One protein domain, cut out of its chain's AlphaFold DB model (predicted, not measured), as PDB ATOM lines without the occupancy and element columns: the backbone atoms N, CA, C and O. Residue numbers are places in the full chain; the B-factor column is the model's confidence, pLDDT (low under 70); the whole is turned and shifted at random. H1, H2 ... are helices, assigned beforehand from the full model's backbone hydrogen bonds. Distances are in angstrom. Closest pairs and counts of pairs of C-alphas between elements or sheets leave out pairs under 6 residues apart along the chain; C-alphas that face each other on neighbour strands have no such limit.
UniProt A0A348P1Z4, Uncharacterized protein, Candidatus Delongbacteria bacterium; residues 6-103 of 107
ATOM      1  N   ASP A   6       6.086   0.051 -31.353       84.50
ATOM      2  CA  ASP A   6       5.987  -1.118 -32.237       84.50
ATOM      3  C   ASP A   6       5.791  -2.444 -31.480       84.50
ATOM      4  O   ASP A   6       5.042  -3.317 -31.922       84.50
ATOM      5  N   HIS A   7       6.413  -2.600 -30.304       86.94
ATOM      6  CA  HIS A   7       6.252  -3.816 -29.500       86.94
ATOM      7  C   HIS A   7       4.853  -3.907 -28.895       86.94
ATOM      8  O   HIS A   7       4.238  -4.971 -28.925       86.94
ATOM      9  N   ILE A   8       4.333  -2.787 -28.390       91.38
ATOM     10  CA  ILE A   8       2.986  -2.727 -27.819       91.38
ATOM     11  C   ILE A   8       1.946  -3.000 -28.905       91.38
ATOM     12  O   ILE A   8       1.018  -3.772 -28.674       91.38
ATOM     13  N   LEU A   9       2.128  -2.447 -30.108       92.19
ATOM     14  CA  LEU A   9       1.247  -2.720 -31.245       92.19
ATOM     15  C   LEU A   9       1.234  -4.208 -31.617       92.19
ATOM     16  O   LEU A   9       0.163  -4.768 -31.855       92.19
ATOM     17  N   ARG A  10       2.392  -4.884 -31.600       93.31
ATOM     18  CA  ARG A  10       2.439  -6.338 -31.807       93.31
ATOM     19  C   ARG A  10       1.727  -7.097 -30.687       93.31
ATOM     20  O   ARG A  10       0.960  -8.004 -30.987       93.31
ATOM     21  N   ILE A  11       1.933  -6.728 -29.422       94.81
ATOM     22  CA  ILE A  11       1.234  -7.361 -28.292       94.81
ATOM     23  C   ILE A  11      -0.279  -7.203 -28.439       94.81
ATOM     24  O   ILE A  11      -1.004  -8.173 -28.246       94.81
ATOM     25  N   ILE A  12      -0.766  -6.024 -28.824       94.69
ATOM     26  CA  ILE A  12      -2.194  -5.803 -29.081       94.69
ATOM     27  C   ILE A  12      -2.671  -6.736 -30.199       94.69
ATOM     28  O   ILE A  12      -3.589  -7.529 -29.985       94.69
ATOM     29  N   LYS A  13      -1.983  -6.735 -31.346       94.00
ATOM     30  CA  LYS A  13      -2.326  -7.582 -32.494       94.00
ATOM     31  C   LYS A  13      -2.356  -9.075 -32.144       94.00
ATOM     32  O   LYS A  13      -3.291  -9.774 -32.515       94.00
ATOM     33  N   GLU A  14      -1.343  -9.575 -31.441       95.12
ATOM     34  CA  GLU A  14      -1.169 -11.009 -31.179       95.12
ATOM     35  C   GLU A  14      -1.945 -11.497 -29.955       95.12
ATOM     36  O   GLU A  14      -2.408 -12.633 -29.941       95.12
ATOM     37  N   CYS A  15      -2.082 -10.671 -28.917       95.94
ATOM     38  CA  CYS A  15      -2.587 -11.095 -27.607       95.94
ATOM     39  C   CYS A  15      -4.010 -10.601 -27.302       95.94
ATOM     40  O   CYS A  15      -4.662 -11.112 -26.378       95.94
ATOM     41  N   TYR A  16      -4.481  -9.600 -28.051       93.81
ATOM     42  CA  TYR A  16      -5.789  -8.977 -27.879       93.81
ATOM     43  C   TYR A  16      -6.681  -9.056 -29.124       93.81
ATOM     44  O   TYR A  16      -7.855  -8.768 -28.974       93.81
ATOM     45  N   TRP A  17      -6.198  -9.526 -30.282       89.31
ATOM     46  CA  TRP A  17      -7.012  -9.826 -31.479       89.31
ATOM     47  C   TRP A  17      -8.049  -8.724 -31.781       89.31
ATOM     48  O   TRP A  17      -7.653  -7.592 -32.040       89.31
ATOM     49  N   ASP A  18      -9.350  -9.027 -31.700       82.31
ATOM     50  CA  ASP A  18     -10.453  -8.109 -32.031       82.31
ATOM     51  C   ASP A  18     -10.873  -7.182 -30.875       82.31
ATOM     52  O   ASP A  18     -11.887  -6.486 -30.950       82.31
ATOM     53  N   TYR A  19     -10.138  -7.177 -29.762       86.75
ATOM     54  CA  TYR A  19     -10.447  -6.293 -28.644       86.75
ATOM     55  C   TYR A  19     -10.053  -4.859 -29.002       86.75
ATOM     56  O   TYR A  19      -8.943  -4.597 -29.464       86.75
ATOM     57  N   ASN A  20     -10.933  -3.906 -28.690       86.94
ATOM     58  CA  ASN A  20     -10.645  -2.486 -28.856       86.94
ATOM     59  C   ASN A  20      -9.696  -1.987 -27.748       86.94
ATOM     60  O   ASN A  20     -10.132  -1.447 -26.731       86.94
ATOM     61  N   ILE A  21      -8.398  -2.238 -27.924       91.19
ATOM     62  CA  ILE A  21      -7.323  -1.875 -26.993       91.19
ATOM     63  C   ILE A  21      -6.361  -0.926 -27.695       91.19
ATOM     64  O   ILE A  21      -5.836  -1.239 -28.761       91.19
ATOM     65  N   ASN A  22      -6.086   0.217 -27.070       90.62
ATOM     66  CA  ASN A  22      -5.064   1.146 -27.537       90.62
ATOM     67  C   ASN A  22      -3.723   0.920 -26.800       90.62
ATOM     68  O   ASN A  22      -3.689   0.281 -25.740       90.62
ATOM     69  N   PRO A  23      -2.597   1.439 -27.325       92.50
ATOM     70  CA  PRO A  23      -1.294   1.313 -26.673       92.50
ATOM     71  C   PRO A  23      -1.247   1.869 -25.246       92.50
ATOM     72  O   PRO A  23      -0.622   1.267 -24.371       92.50
ATOM     73  N   GLU A  24      -1.947   2.975 -24.987       92.75
ATOM     74  CA  GLU A  24      -2.013   3.603 -23.664       92.75
ATOM     75  C   GLU A  24      -2.595   2.665 -22.607       92.75
ATOM     76  O   GLU A  24      -2.125   2.649 -21.474       92.75
ATOM     77  N   HIS A  25      -3.562   1.820 -22.967       92.88
ATOM     78  CA  HIS A  25      -4.135   0.845 -22.049       92.88
ATOM     79  C   HIS A  25      -3.086  -0.153 -21.543       92.88
ATOM     80  O   HIS A  25      -3.018  -0.426 -20.347       92.88
ATOM     81  N   ILE A  26      -2.226  -0.659 -22.433       94.38
ATOM     82  CA  ILE A  26      -1.136  -1.571 -22.056       94.38
ATOM     83  C   ILE A  26      -0.127  -0.854 -21.155       94.38
ATOM     84  O   ILE A  26       0.276  -1.400 -20.129       94.38
ATOM     85  N   ILE A  27       0.228   0.387 -21.495       93.75
ATOM     86  CA  ILE A  27       1.130   1.222 -20.689       93.75
ATOM     87  C   ILE A  27       0.544   1.447 -19.288       93.75
ATOM     88  O   ILE A  27       1.251   1.295 -18.293       93.75
ATOM     89  N   ASN A  28      -0.753   1.735 -19.196       94.88
ATOM     90  CA  ASN A  28      -1.453   1.949 -17.932       94.88
ATOM     91  C   ASN A  28      -1.521   0.675 -17.083       94.88
ATOM     92  O   ASN A  28      -1.341   0.750 -15.869       94.88
ATOM     93  N   ILE A  29      -1.720  -0.501 -17.693       95.31
ATOM     94  CA  ILE A  29      -1.646  -1.783 -16.971       95.31
ATOM     95  C   ILE A  29      -0.246  -1.982 -16.382       95.31
ATOM     96  O   ILE A  29      -0.112  -2.333 -15.210       95.31
ATOM     97  N   VAL A  30       0.797  -1.760 -17.182       94.31
ATOM     98  CA  VAL A  30       2.192  -1.994 -16.781       94.31
ATOM     99  C   VAL A  30       2.646  -1.029 -15.684       94.31
ATOM    100  O   VAL A  30       3.274  -1.453 -14.711       94.31
ATOM    101  N   ASN A  31       2.287   0.248 -15.800       94.06
ATOM    102  CA  ASN A  31       2.661   1.280 -14.832       94.06
ATOM    103  C   ASN A  31       1.733   1.330 -13.609       94.06
ATOM    104  O   ASN A  31       2.080   1.939 -12.599       94.06
ATOM    105  N   GLY A  32       0.557   0.707 -13.687       93.88
ATOM    106  CA  GLY A  32      -0.416   0.671 -12.605       93.88
ATOM    107  C   GLY A  32      -0.041  -0.276 -11.459       93.88
ATOM    108  O   GLY A  32       0.877  -1.095 -11.544       93.88
ATOM    109  N   ASN A  33      -0.818  -0.200 -10.377       94.19
ATOM    110  CA  ASN A  33      -0.655  -1.048  -9.188       94.19
ATOM    111  C   ASN A  33      -1.613  -2.252  -9.160       94.19
ATOM    112  O   ASN A  33      -1.574  -3.052  -8.224       94.19
ATOM    113  N   ASP A  34      -2.470  -2.404 -10.173       96.50
ATOM    114  CA  ASP A  34      -3.408  -3.522 -10.255       96.50
ATOM    115  C   ASP A  34      -2.687  -4.805 -10.699       96.50
ATOM    116  O   ASP A  34      -2.509  -5.095 -11.887       96.50
ATOM    117  N   TYR A  35      -2.294  -5.605  -9.708       96.12
ATOM    118  CA  TYR A  35      -1.645  -6.893  -9.928       96.12
ATOM    119  C   TYR A  35      -2.502  -7.853 -10.767       96.12
ATOM    120  O   TYR A  35      -1.964  -8.636 -11.551       96.12
ATOM    121  N   ARG A  36      -3.834  -7.795 -10.649       96.50
ATOM    122  CA  ARG A  36      -4.733  -8.691 -11.381       96.50
ATOM    123  C   ARG A  36      -4.738  -8.362 -12.871       96.50
ATOM    124  O   ARG A  36      -4.722  -9.283 -13.687       96.50
ATOM    125  N   LEU A  37      -4.742  -7.080 -13.237       96.69
ATOM    126  CA  LEU A  37      -4.636  -6.664 -14.640       96.69
ATOM    127  C   LEU A  37      -3.277  -7.026 -15.238       96.69
ATOM    128  O   LEU A  37      -3.219  -7.574 -16.339       96.69
ATOM    129  N   LYS A  38      -2.195  -6.808 -14.488       97.62
ATOM    130  CA  LYS A  38      -0.853  -7.213 -14.916       97.62
ATOM    131  C   LYS A  38      -0.738  -8.717 -15.129       97.62
ATOM    132  O   LYS A  38      -0.221  -9.148 -16.156       97.62
ATOM    133  N   LYS A  39      -1.287  -9.514 -14.208       97.38
ATOM    134  CA  LYS A  39      -1.330 -10.975 -14.331       97.38
ATOM    135  C   LYS A  39      -2.092 -11.415 -15.583       97.38
ATOM    136  O   LYS A  39      -1.599 -12.256 -16.324       97.38
ATOM    137  N   LYS A  40      -3.240 -10.796 -15.884       96.38
ATOM    138  CA  LYS A  40      -3.978 -11.067 -17.131       96.38
ATOM    139  C   LYS A  40      -3.158 -10.747 -18.385       96.38
ATOM    140  O   LYS A  40      -3.197 -11.515 -19.344       96.38
ATOM    141  N   LEU A  41      -2.432  -9.626 -18.396       96.94
ATOM    142  CA  LEU A  41      -1.546  -9.266 -19.510       96.94
ATOM    143  C   LEU A  41      -0.405 -10.284 -19.663       96.94
ATOM    144  O   LEU A  41      -0.155 -10.756 -20.770       96.94
ATOM    145  N   PHE A  42       0.231 -10.675 -18.555       97.88
ATOM    146  CA  PHE A  42       1.235 -11.739 -18.521       97.88
ATOM    147  C   PHE A  42       0.703 -13.041 -19.137       97.88
ATOM    148  O   PHE A  42       1.324 -13.578 -20.051       97.88
ATOM    149  N   GLU A  43      -0.468 -13.516 -18.701       97.12
ATOM    150  CA  GLU A  43      -1.068 -14.757 -19.206       97.12
ATOM    151  C   GLU A  43      -1.320 -14.668 -20.714       97.12
ATOM    152  O   GLU A  43      -0.918 -15.556 -21.465       97.12
ATOM    153  N   LYS A  44      -1.904 -13.560 -21.185       96.25
ATOM    154  CA  LYS A  44      -2.124 -13.318 -22.616       96.25
ATOM    155  C   LYS A  44      -0.830 -13.397 -23.431       96.25
ATOM    156  O   LYS A  44      -0.825 -14.024 -24.488       96.25
ATOM    157  N   ILE A  45       0.263 -12.815 -22.938       96.94
ATOM    158  CA  ILE A  45       1.577 -12.887 -23.595       96.94
ATOM    159  C   ILE A  45       2.100 -14.328 -23.598       96.94
ATOM    160  O   ILE A  45       2.547 -14.809 -24.640       96.94
ATOM    161  N   VAL A  46       2.010 -15.042 -22.471       97.19
ATOM    162  CA  VAL A  46       2.461 -16.439 -22.358       97.19
ATOM    163  C   VAL A  46       1.720 -17.360 -23.324       97.19
ATOM    164  O   VAL A  46       2.341 -18.259 -23.887       97.19
ATOM    165  N   TYR A  47       0.431 -17.138 -23.565       96.38
ATOM    166  CA  TYR A  47      -0.309 -17.944 -24.533       96.38
ATOM    167  C   TYR A  47      -0.041 -17.522 -25.977       96.38
ATOM    168  O   TYR A  47       0.203 -18.380 -26.826       96.38
ATOM    169  N   ASN A  48      -0.035 -16.219 -26.258       95.62
ATOM    170  CA  ASN A  48      -0.272 -15.752 -27.624       95.62
ATOM    171  C   ASN A  48       0.922 -15.048 -28.277       95.62
ATOM    172  O   ASN A  48       1.058 -15.111 -29.495       95.62
ATOM    173  N   SER A  49       1.799 -14.401 -27.505       95.62
ATOM    174  CA  SER A  49       2.894 -13.612 -28.089       95.62
ATOM    175  C   SER A  49       3.890 -14.501 -28.830       95.62
ATOM    176  O   SER A  49       4.298 -15.555 -28.333       95.62
ATOM    177  N   THR A  50       4.355 -14.061 -29.994       94.56
ATOM    178  CA  THR A  50       5.451 -14.723 -30.717       94.56
ATOM    179  C   THR A  50       6.820 -14.432 -30.085       94.56
ATOM    180  O   THR A  50       7.711 -15.280 -30.133       94.56
ATOM    181  N   HIS A  51       6.970 -13.304 -29.379       94.94
ATOM    182  CA  HIS A  51       8.214 -12.855 -28.734       94.94
ATOM    183  C   HIS A  51       8.115 -12.809 -27.198       94.94
ATOM    184  O   HIS A  51       8.544 -11.848 -26.555       94.94
ATOM    185  N   LYS A  52       7.592 -13.883 -26.593       95.06
ATOM    186  CA  LYS A  52       7.316 -14.000 -25.144       95.06
ATOM    187  C   LYS A  52       8.460 -13.520 -24.250       95.06
ATOM    188  O   LYS A  52       8.229 -12.751 -23.325       95.06
ATOM    189  N   LEU A  53       9.690 -13.965 -24.525       95.31
ATOM    190  CA  LEU A  53      10.864 -13.621 -23.715       95.31
ATOM    191  C   LEU A  53      11.086 -12.108 -23.654       95.31
ATOM    192  O   LEU A  53      11.278 -11.549 -22.576       95.31
ATOM    193  N   PHE A  54      11.050 -11.465 -24.819       93.94
ATOM    194  CA  PHE A  54      11.291 -10.037 -24.945       93.94
ATOM    195  C   PHE A  54      10.147  -9.229 -24.328       93.94
ATOM    196  O   PHE A  54      10.400  -8.322 -23.544       93.94
ATOM    197  N   ASP A  55       8.897  -9.599 -24.615       95.12
ATOM    198  CA  ASP A  55       7.722  -8.883 -24.108       95.12
ATOM    199  C   ASP A  55       7.633  -8.935 -22.587       95.12
ATOM    200  O   ASP A  55       7.435  -7.912 -21.935       95.12
ATOM    201  N   LEU A  56       7.837 -10.116 -22.006       95.94
ATOM    202  CA  LEU A  56       7.811 -10.278 -20.558       95.94
ATOM    203  C   LEU A  56       8.977  -9.550 -19.882       95.94
ATOM    204  O   LEU A  56       8.768  -8.890 -18.867       95.94
ATOM    205  N   GLY A  57      10.183  -9.645 -20.451       94.38
ATOM    206  CA  GLY A  57      11.374  -8.984 -19.914       94.38
ATOM    207  C   GLY A  57      11.340  -7.457 -20.028       94.38
ATOM    208  O   GLY A  57      11.936  -6.777 -19.198       94.38
ATOM    209  N   LEU A  58      10.642  -6.917 -21.033       92.31
ATOM    210  CA  LEU A  58      10.491  -5.476 -21.229       92.31
ATOM    211  C   LEU A  58       9.389  -4.879 -20.344       92.31
ATOM    212  O   LEU A  58       9.562  -3.779 -19.824       92.31
ATOM    213  N   LEU A  59       8.252  -5.570 -20.207       93.19
ATOM    214  CA  LEU A  59       7.065  -5.017 -19.548       93.19
ATOM    215  C   LEU A  59       7.081  -5.165 -18.027       93.19
ATOM    216  O   LEU A  59       6.481  -4.346 -17.340       93.19
ATOM    217  N   PHE A  60       7.741  -6.187 -17.484       95.25
ATOM    218  CA  PHE A  60       7.677  -6.481 -16.054       95.25
ATOM    219  C   PHE A  60       9.064  -6.501 -15.428       95.25
ATOM    220  O   PHE A  60      10.034  -6.986 -16.008       95.25
ATOM    221  N   ASN A  61       9.165  -6.018 -14.189       94.19
ATOM    222  CA  ASN A  61      10.401  -6.179 -13.433       94.19
ATOM    223  C   ASN A  61      10.587  -7.647 -13.010       94.19
ATOM    224  O   ASN A  61       9.627  -8.397 -12.825       94.19
ATOM    225  N   LYS A  62      11.843  -8.053 -12.788       95.12
ATOM    226  CA  LYS A  62      12.206  -9.454 -12.515       95.12
ATOM    227  C   LYS A  62      11.475 -10.058 -11.305       95.12
ATOM    228  O   LYS A  62      11.118 -11.231 -11.343       95.12
ATOM    229  N   LYS A  63      11.249  -9.281 -10.237       95.25
ATOM    230  CA  LYS A  63      10.607  -9.759  -8.998       95.25
ATOM    231  C   LYS A  63       9.114 -10.021  -9.206       95.25
ATOM    232  O   LYS A  63       8.615 -11.071  -8.810       95.25
ATOM    233  N   GLU A  64       8.419  -9.076  -9.829       95.31
ATOM    234  CA  GLU A  64       6.999  -9.189 -10.166       95.31
ATOM    235  C   GLU A  64       6.759 -10.327 -11.161       95.31
ATOM    236  O   GLU A  64       5.890 -11.170 -10.936       95.31
ATOM    237  N   LEU A  65       7.590 -10.402 -12.202       96.88
ATOM    238  CA  LEU A  65       7.511 -11.446 -13.212       96.88
ATOM    239  C   LEU A  65       7.734 -12.837 -12.605       96.88
ATOM    240  O   LEU A  65       6.974 -13.755 -12.899       96.88
ATOM    241  N   LYS A  66       8.716 -12.992 -11.704       97.06
ATOM    242  CA  LYS A  66       8.943 -14.259 -10.991       97.06
ATOM    243  C   LYS A  66       7.708 -14.691 -10.201       97.06
ATOM    244  O   LYS A  66       7.268 -15.825 -10.349       97.06
ATOM    245  N   LYS A  67       7.092 -13.766  -9.455       97.38
ATOM    246  CA  LYS A  67       5.844 -14.035  -8.728       97.38
ATOM    247  C   LYS A  67       4.729 -14.509  -9.670       97.38
ATOM    248  O   LYS A  67       4.041 -15.472  -9.358       97.38
ATOM    249  N   MET A  68       4.560 -13.866 -10.829       97.94
ATOM    250  CA  MET A  68       3.561 -14.290 -11.820       97.94
ATOM    251  C   MET A  68       3.831 -15.701 -12.346       97.94
ATOM    252  O   MET A  68       2.897 -16.490 -12.426       97.94
ATOM    253  N   PHE A  69       5.087 -16.040 -12.649       97.69
ATOM    254  CA  PHE A  69       5.463 -17.390 -13.075       97.69
ATOM    255  C   PHE A  69       5.253 -18.449 -11.988       97.69
ATOM    256  O   PHE A  69       4.867 -19.565 -12.318       97.69
ATOM    257  N   ASP A  70       5.510 -18.128 -10.719       96.81
ATOM    258  CA  ASP A  70       5.311 -19.057  -9.597       96.81
ATOM    259  C   ASP A  70       3.815 -19.345  -9.357       96.81
ATOM    260  O   ASP A  70       3.437 -20.453  -8.982       96.81
ATOM    261  N   GLU A  71       2.945 -18.366  -9.617       96.94
ATOM    262  CA  GLU A  71       1.490 -18.514  -9.505       96.94
ATOM    263  C   GLU A  71       0.808 -19.037 -10.783       96.94
ATOM    264  O   GLU A  71      -0.402 -19.291 -10.774       96.94
ATOM    265  N   PHE A  72       1.533 -19.126 -11.898       97.38
ATOM    266  CA  PHE A  72       0.953 -19.438 -13.198       97.38
ATOM    267  C   PHE A  72       0.622 -20.924 -13.320       97.38
ATOM    268  O   PHE A  72       1.469 -21.791 -13.116       97.38
ATOM    269  N   LYS A  73      -0.621 -21.215 -13.713       95.25
ATOM    270  CA  LYS A  73      -1.090 -22.567 -14.014       95.25
ATOM    271  C   LYS A  73      -1.695 -22.586 -15.415       95.25
ATOM    272  O   LYS A  73      -2.691 -21.892 -15.637       95.25
ATOM    273  N   PRO A  74      -1.119 -23.349 -16.357       94.62
ATOM    274  CA  PRO A  74      -1.688 -23.479 -17.687       94.62
ATOM    275  C   PRO A  74      -3.098 -24.076 -17.636       94.62
ATOM    276  O   PRO A  74      -3.335 -25.066 -16.951       94.62
ATOM    277  N   SER A  75      -4.031 -23.483 -18.373       92.88
ATOM    278  CA  SER A  75      -5.419 -23.936 -18.505       92.88
ATOM    279  C   SER A  75      -5.704 -24.554 -19.875       92.88
ATOM    280  O   SER A  75      -6.670 -25.296 -20.029       92.88
ATOM    281  N   TYR A  76      -4.860 -24.273 -20.869       91.69
ATOM    282  CA  TYR A  76      -4.980 -24.763 -22.239       91.69
ATOM    283  C   TYR A  76      -3.612 -25.190 -22.779       91.69
ATOM    284  O   TYR A  76      -2.594 -24.599 -22.421       91.69
ATOM    285  N   ASN A  77      -3.592 -26.212 -23.645       92.69
ATOM    286  CA  ASN A  77      -2.380 -26.771 -24.260       92.69
ATOM    287  C   ASN A  77      -1.235 -26.981 -23.243       92.69
ATOM    288  O   ASN A  77      -0.106 -26.524 -23.437       92.69
ATOM    289  N   ILE A  78      -1.569 -27.640 -22.126       93.50
ATOM    290  CA  ILE A  78      -0.769 -27.679 -20.892       93.50
ATOM    291  C   ILE A  78       0.681 -28.078 -21.180       93.50
ATOM    292  O   ILE A  78       1.589 -27.300 -20.912       93.50
ATOM    293  N   SER A  79       0.912 -29.219 -21.833       91.62
ATOM    294  CA  SER A  79       2.269 -29.726 -22.084       91.62
ATOM    295  C   SER A  79       3.125 -28.816 -22.972       91.62
ATOM    296  O   SER A  79       4.352 -28.797 -22.853       91.62
ATOM    297  N   TYR A  80       2.506 -28.073 -23.893       92.19
ATOM    298  CA  TYR A  80       3.210 -27.084 -24.708       92.19
ATOM    299  C   TYR A  80       3.563 -25.858 -23.866       92.19
ATOM    300  O   TYR A  80       4.713 -25.421 -23.856       92.19
ATOM    301  N   VAL A  81       2.591 -25.322 -23.129       95.19
ATOM    302  CA  VAL A  81       2.767 -24.096 -22.348       95.19
ATOM    303  C   VAL A  81       3.735 -24.311 -21.191       95.19
ATOM    304  O   VAL A  81       4.641 -23.500 -21.021       95.19
ATOM    305  N   GLU A  82       3.625 -25.416 -20.454       94.44
ATOM    306  CA  GLU A  82       4.564 -25.783 -19.385       94.44
ATOM    307  C   GLU A  82       6.001 -25.821 -19.897       94.44
ATOM    308  O   GLU A  82       6.899 -25.247 -19.287       94.44
ATOM    309  N   ARG A  83       6.225 -26.415 -21.074       93.56
ATOM    310  CA  ARG A  83       7.551 -26.441 -21.697       93.56
ATOM    311  C   ARG A  83       8.088 -25.035 -21.932       93.56
ATOM    312  O   ARG A  83       9.219 -24.750 -21.549       93.56
ATOM    313  N   TYR A  84       7.296 -24.159 -22.550       93.81
ATOM    314  CA  TYR A  84       7.715 -22.779 -22.792       93.81
ATOM    315  C   TYR A  84       7.927 -22.008 -21.492       93.81
ATOM    316  O   TYR A  84       8.867 -21.223 -21.416       93.81
ATOM    317  N   VAL A  85       7.124 -22.258 -20.459       96.12
ATOM    318  CA  VAL A  85       7.330 -21.690 -19.124       96.12
ATOM    319  C   VAL A  85       8.697 -22.091 -18.578       96.12
ATOM    320  O   VAL A  85       9.443 -21.210 -18.167       96.12
ATOM    321  N   LEU A  86       9.081 -23.369 -18.638       95.75
ATOM    322  CA  LEU A  86      10.404 -23.808 -18.178       95.75
ATOM    323  C   LEU A  86      11.542 -23.143 -18.970       95.75
ATOM    324  O   LEU A  86      12.507 -22.677 -18.368       95.75
ATOM    325  N   ILE A  87      11.410 -23.025 -20.299       95.19
ATOM    326  CA  ILE A  87      12.389 -22.309 -21.141       95.19
ATOM    327  C   ILE A  87      12.507 -20.850 -20.694       95.19
ATOM    328  O   ILE A  87      13.607 -20.356 -20.459       95.19
ATOM    329  N   LEU A  88      11.375 -20.156 -20.564       96.69
ATOM    330  CA  LEU A  88      11.340 -18.749 -20.177       96.69
ATOM    331  C   LEU A  88      11.935 -18.542 -18.787       96.69
ATOM    332  O   LEU A  88      12.696 -17.599 -18.597       96.69
ATOM    333  N   ARG A  89      11.645 -19.433 -17.837       97.00
ATOM    334  CA  ARG A  89      12.222 -19.380 -16.493       97.00
ATOM    335  C   ARG A  89      13.738 -19.548 -16.517       97.00
ATOM    336  O   ARG A  89      14.441 -18.767 -15.877       97.00
ATOM    337  N   ASN A  90      14.249 -20.493 -17.304       96.19
ATOM    338  CA  ASN A  90      15.691 -20.675 -17.467       96.19
ATOM    339  C   ASN A  90      16.346 -19.415 -18.057       96.19
ATOM    340  O   ASN A  90      17.346 -18.937 -17.529       96.19
ATOM    341  N   LEU A  91      15.749 -18.823 -19.096       95.88
ATOM    342  CA  LEU A  91      16.303 -17.649 -19.780       95.88
ATOM    343  C   LEU A  91      16.194 -16.347 -18.963       95.88
ATOM    344  O   LEU A  91      17.130 -15.554 -18.948       95.88
ATOM    345  N   LEU A  92      15.069 -16.108 -18.283       95.69
ATOM    346  CA  LEU A  92      14.817 -14.869 -17.529       95.69
ATOM    347  C   LEU A  92      15.441 -14.884 -16.132       95.69
ATOM    348  O   LEU A  92      15.867 -13.846 -15.612       95.69
ATOM    349  N   PHE A  93      15.459 -16.051 -15.487       96.00
ATOM    350  CA  PHE A  93      15.861 -16.179 -14.089       96.00
ATOM    351  C   PHE A  93      17.185 -16.916 -13.898       96.00
ATOM    352  O   PHE A  93      17.726 -16.842 -12.797       96.00
ATOM    353  N   GLY A  94      17.737 -17.541 -14.943       94.12
ATOM    354  CA  GLY A  94      18.943 -18.366 -14.834       94.12
ATOM    355  C   GLY A  94      18.684 -19.686 -14.109       94.12
ATOM    356  O   GLY A  94      19.583 -20.233 -13.478       94.12
ATOM    357  N   GLU A  95      17.438 -20.162 -14.124       94.94
ATOM    358  CA  GLU A  95      17.086 -21.463 -13.560       94.94
ATOM    359  C   GLU A  95      17.600 -22.612 -14.444       94.94
ATOM    360  O   GLU A  95      17.837 -22.442 -15.639       94.94
ATOM    361  N   ASN A  96      17.747 -23.799 -13.851       92.25
ATOM    362  CA  ASN A  96      18.231 -25.008 -14.525       92.25
ATOM    363  C   ASN A  96      17.124 -26.064 -14.637       92.25
ATOM    364  O   ASN A  96      17.322 -27.236 -14.310       92.25
ATOM    365  N   ASN A  97      15.930 -25.653 -15.064       93.25
ATOM    366  CA  ASN A  97      14.825 -26.585 -15.236       93.25
ATOM    367  C   ASN A  97      15.113 -27.532 -16.405       93.25
ATOM    368  O   ASN A  97      15.403 -27.091 -17.522       93.25
ATOM    369  N   LYS A  98      15.009 -28.838 -16.151       90.31
ATOM    370  CA  LYS A  98      15.218 -29.885 -17.153       90.31
ATOM    371  C   LYS A  98      14.014 -29.967 -18.089       90.31
ATOM    372  O   LYS A  98      12.875 -30.028 -17.633       90.31
ATOM    373  N   ILE A  99      14.260 -30.002 -19.398       90.94
ATOM    374  CA  ILE A  99      13.204 -30.086 -20.414       90.94
ATOM    375  C   ILE A  99      13.403 -31.367 -21.215       90.94
ATOM    376  O   ILE A  99      14.083 -31.368 -22.237       90.94
ATOM    377  N   GLY A 100      12.778 -32.451 -20.748       85.00
ATOM    378  CA  GLY A 100      13.013 -33.814 -21.242       85.00
ATOM    379  C   GLY A 100      12.941 -33.980 -22.760       85.00
ATOM    380  O   GLY A 100      13.754 -34.678 -23.351       85.00
ATOM    381  N   ILE A 101      12.002 -33.300 -23.418       83.94
ATOM    382  CA  ILE A 101      11.832 -33.411 -24.874       83.94
ATOM    383  C   ILE A 101      12.926 -32.704 -25.689       83.94
ATOM    384  O   ILE A 101      13.090 -33.003 -26.867       83.94
ATOM    385  N   LEU A 102      13.652 -31.765 -25.079       85.38
ATOM    386  CA  LEU A 102      14.773 -31.063 -25.706       85.38
ATOM    387  C   LEU A 102      16.121 -31.719 -25.371       85.38
ATOM    388  O   LEU A 102      17.161 -31.232 -25.808       85.38
ATOM    389  N   GLU A 103      16.126 -32.805 -24.592       86.25
ATOM    390  CA  GLU A 103      17.352 -33.528 -24.275       86.25
ATOM    391  C   GLU A 103      17.908 -34.230 -25.507       86.25
ATOM    392  O   GLU A 103      17.191 -34.878 -26.275       86.25
TER     393      GLU A 103
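What this domain is: This is residues 6 to 103 of the 107 residues of an uncharacterized protein of Candidatus Delongbacteria bacterium (UniProt A0A348P1Z4). Two helices, H3 and H4, fold back on each other as a hairpin in the middle of an elongated body, with H1 and H2 crossing each other at one end and a second hairpin, H5 and H6, at the other. The last stretch, residues 94 to 103, runs past H6 with no named element. The printed part has 98 residues, with six named helices in the order H1 to H6 and no named strand, and the class is all helix. The whole is compact, with a radius of gyration of the C-alphas of 13.5 A, and spans 41 by 27 by 24 A.

Where its parts are: Find C-alpha 6 at (5.987, -1.118, -32.237); from there H1 runs through residues 6 to 16, 14.8 A from first to last C-alpha. Next comes H2, residues 23 to 31. Look for H3 at residues 35 to 48, 19.8 A long, beginning at C-alpha 35 at (-1.645, -6.893, -9.928). After it you meet H4, residues 52 to 59, and H5, residues 62 to 71, 14.4 A long. The longest is H6, residues 78 to 93, 21.3 A, and it ends at C-alpha 93 at (15.861, -16.179, -14.089).

How they stand to each other: Start at H3, the hub, which touches four helices. Its residues 44 to 48 alone touch H1, about perpendicular at 86 degrees; the closest C-alphas, of Cys 15 and Asn 48, are 5.2 A apart. Its residues 37 to 41 alone touch H2 at a steep tilt of 57 degrees, opposite ways, with the C-alphas of Ile 29 and Lys 38 closest at 5.9 A. H1 and H2 touch about perpendicular, at 89 degrees, closest at the C-alphas of Ile 8 and Pro 23, 6.0 A. With residues 42 to 46 alone H3 touches H4, and the two form a helical hairpin at a shallow tilt of 27 degrees; the closest C-alphas, of Ile 45 and Lys 52, are 6.0 A apart. H3 and H6 only just touch, with 3 pairs of C-alphas within 8 A, the closest being Tyr 47 and Val 81 at 7.2 A. H6 touches H4 with residues 88 to 92 alone, closest at the C-alphas of Leu 53 and Leu 88, 6.2 A. H5 and H6 form the other helical hairpin, at a shallow tilt of 24 degrees, with the C-alphas of Phe 69 and Val 85 closest at 7.7 A. H5 is close but not clearly touching to H3, where the C-alphas of Lys 39 and Met 68 are 6.4 A apart. H1 and H2 are each apart from H5 and from H6. Of the 7 touching pairs, 2 are at a shallow tilt, and the helix packing is mostly crossed. In H1, H2, H3, H4 and H5 every O i to N i+4 pair is within hydrogen-bond range; in H6, 11 of 12 are.

The domain as a whole: The two C-alphas farthest apart are those of Asn 20 and Glu 103, 42.1 A. The printed part has no cut, and no link is long: H2 to H3, H3 to H4 and H4 to H5 are tight, H1 to H2 and H5 to H6 short. In the B-factor column of this model the mean pLDDT of the printed part is 93.9, and no printed residue is under 70.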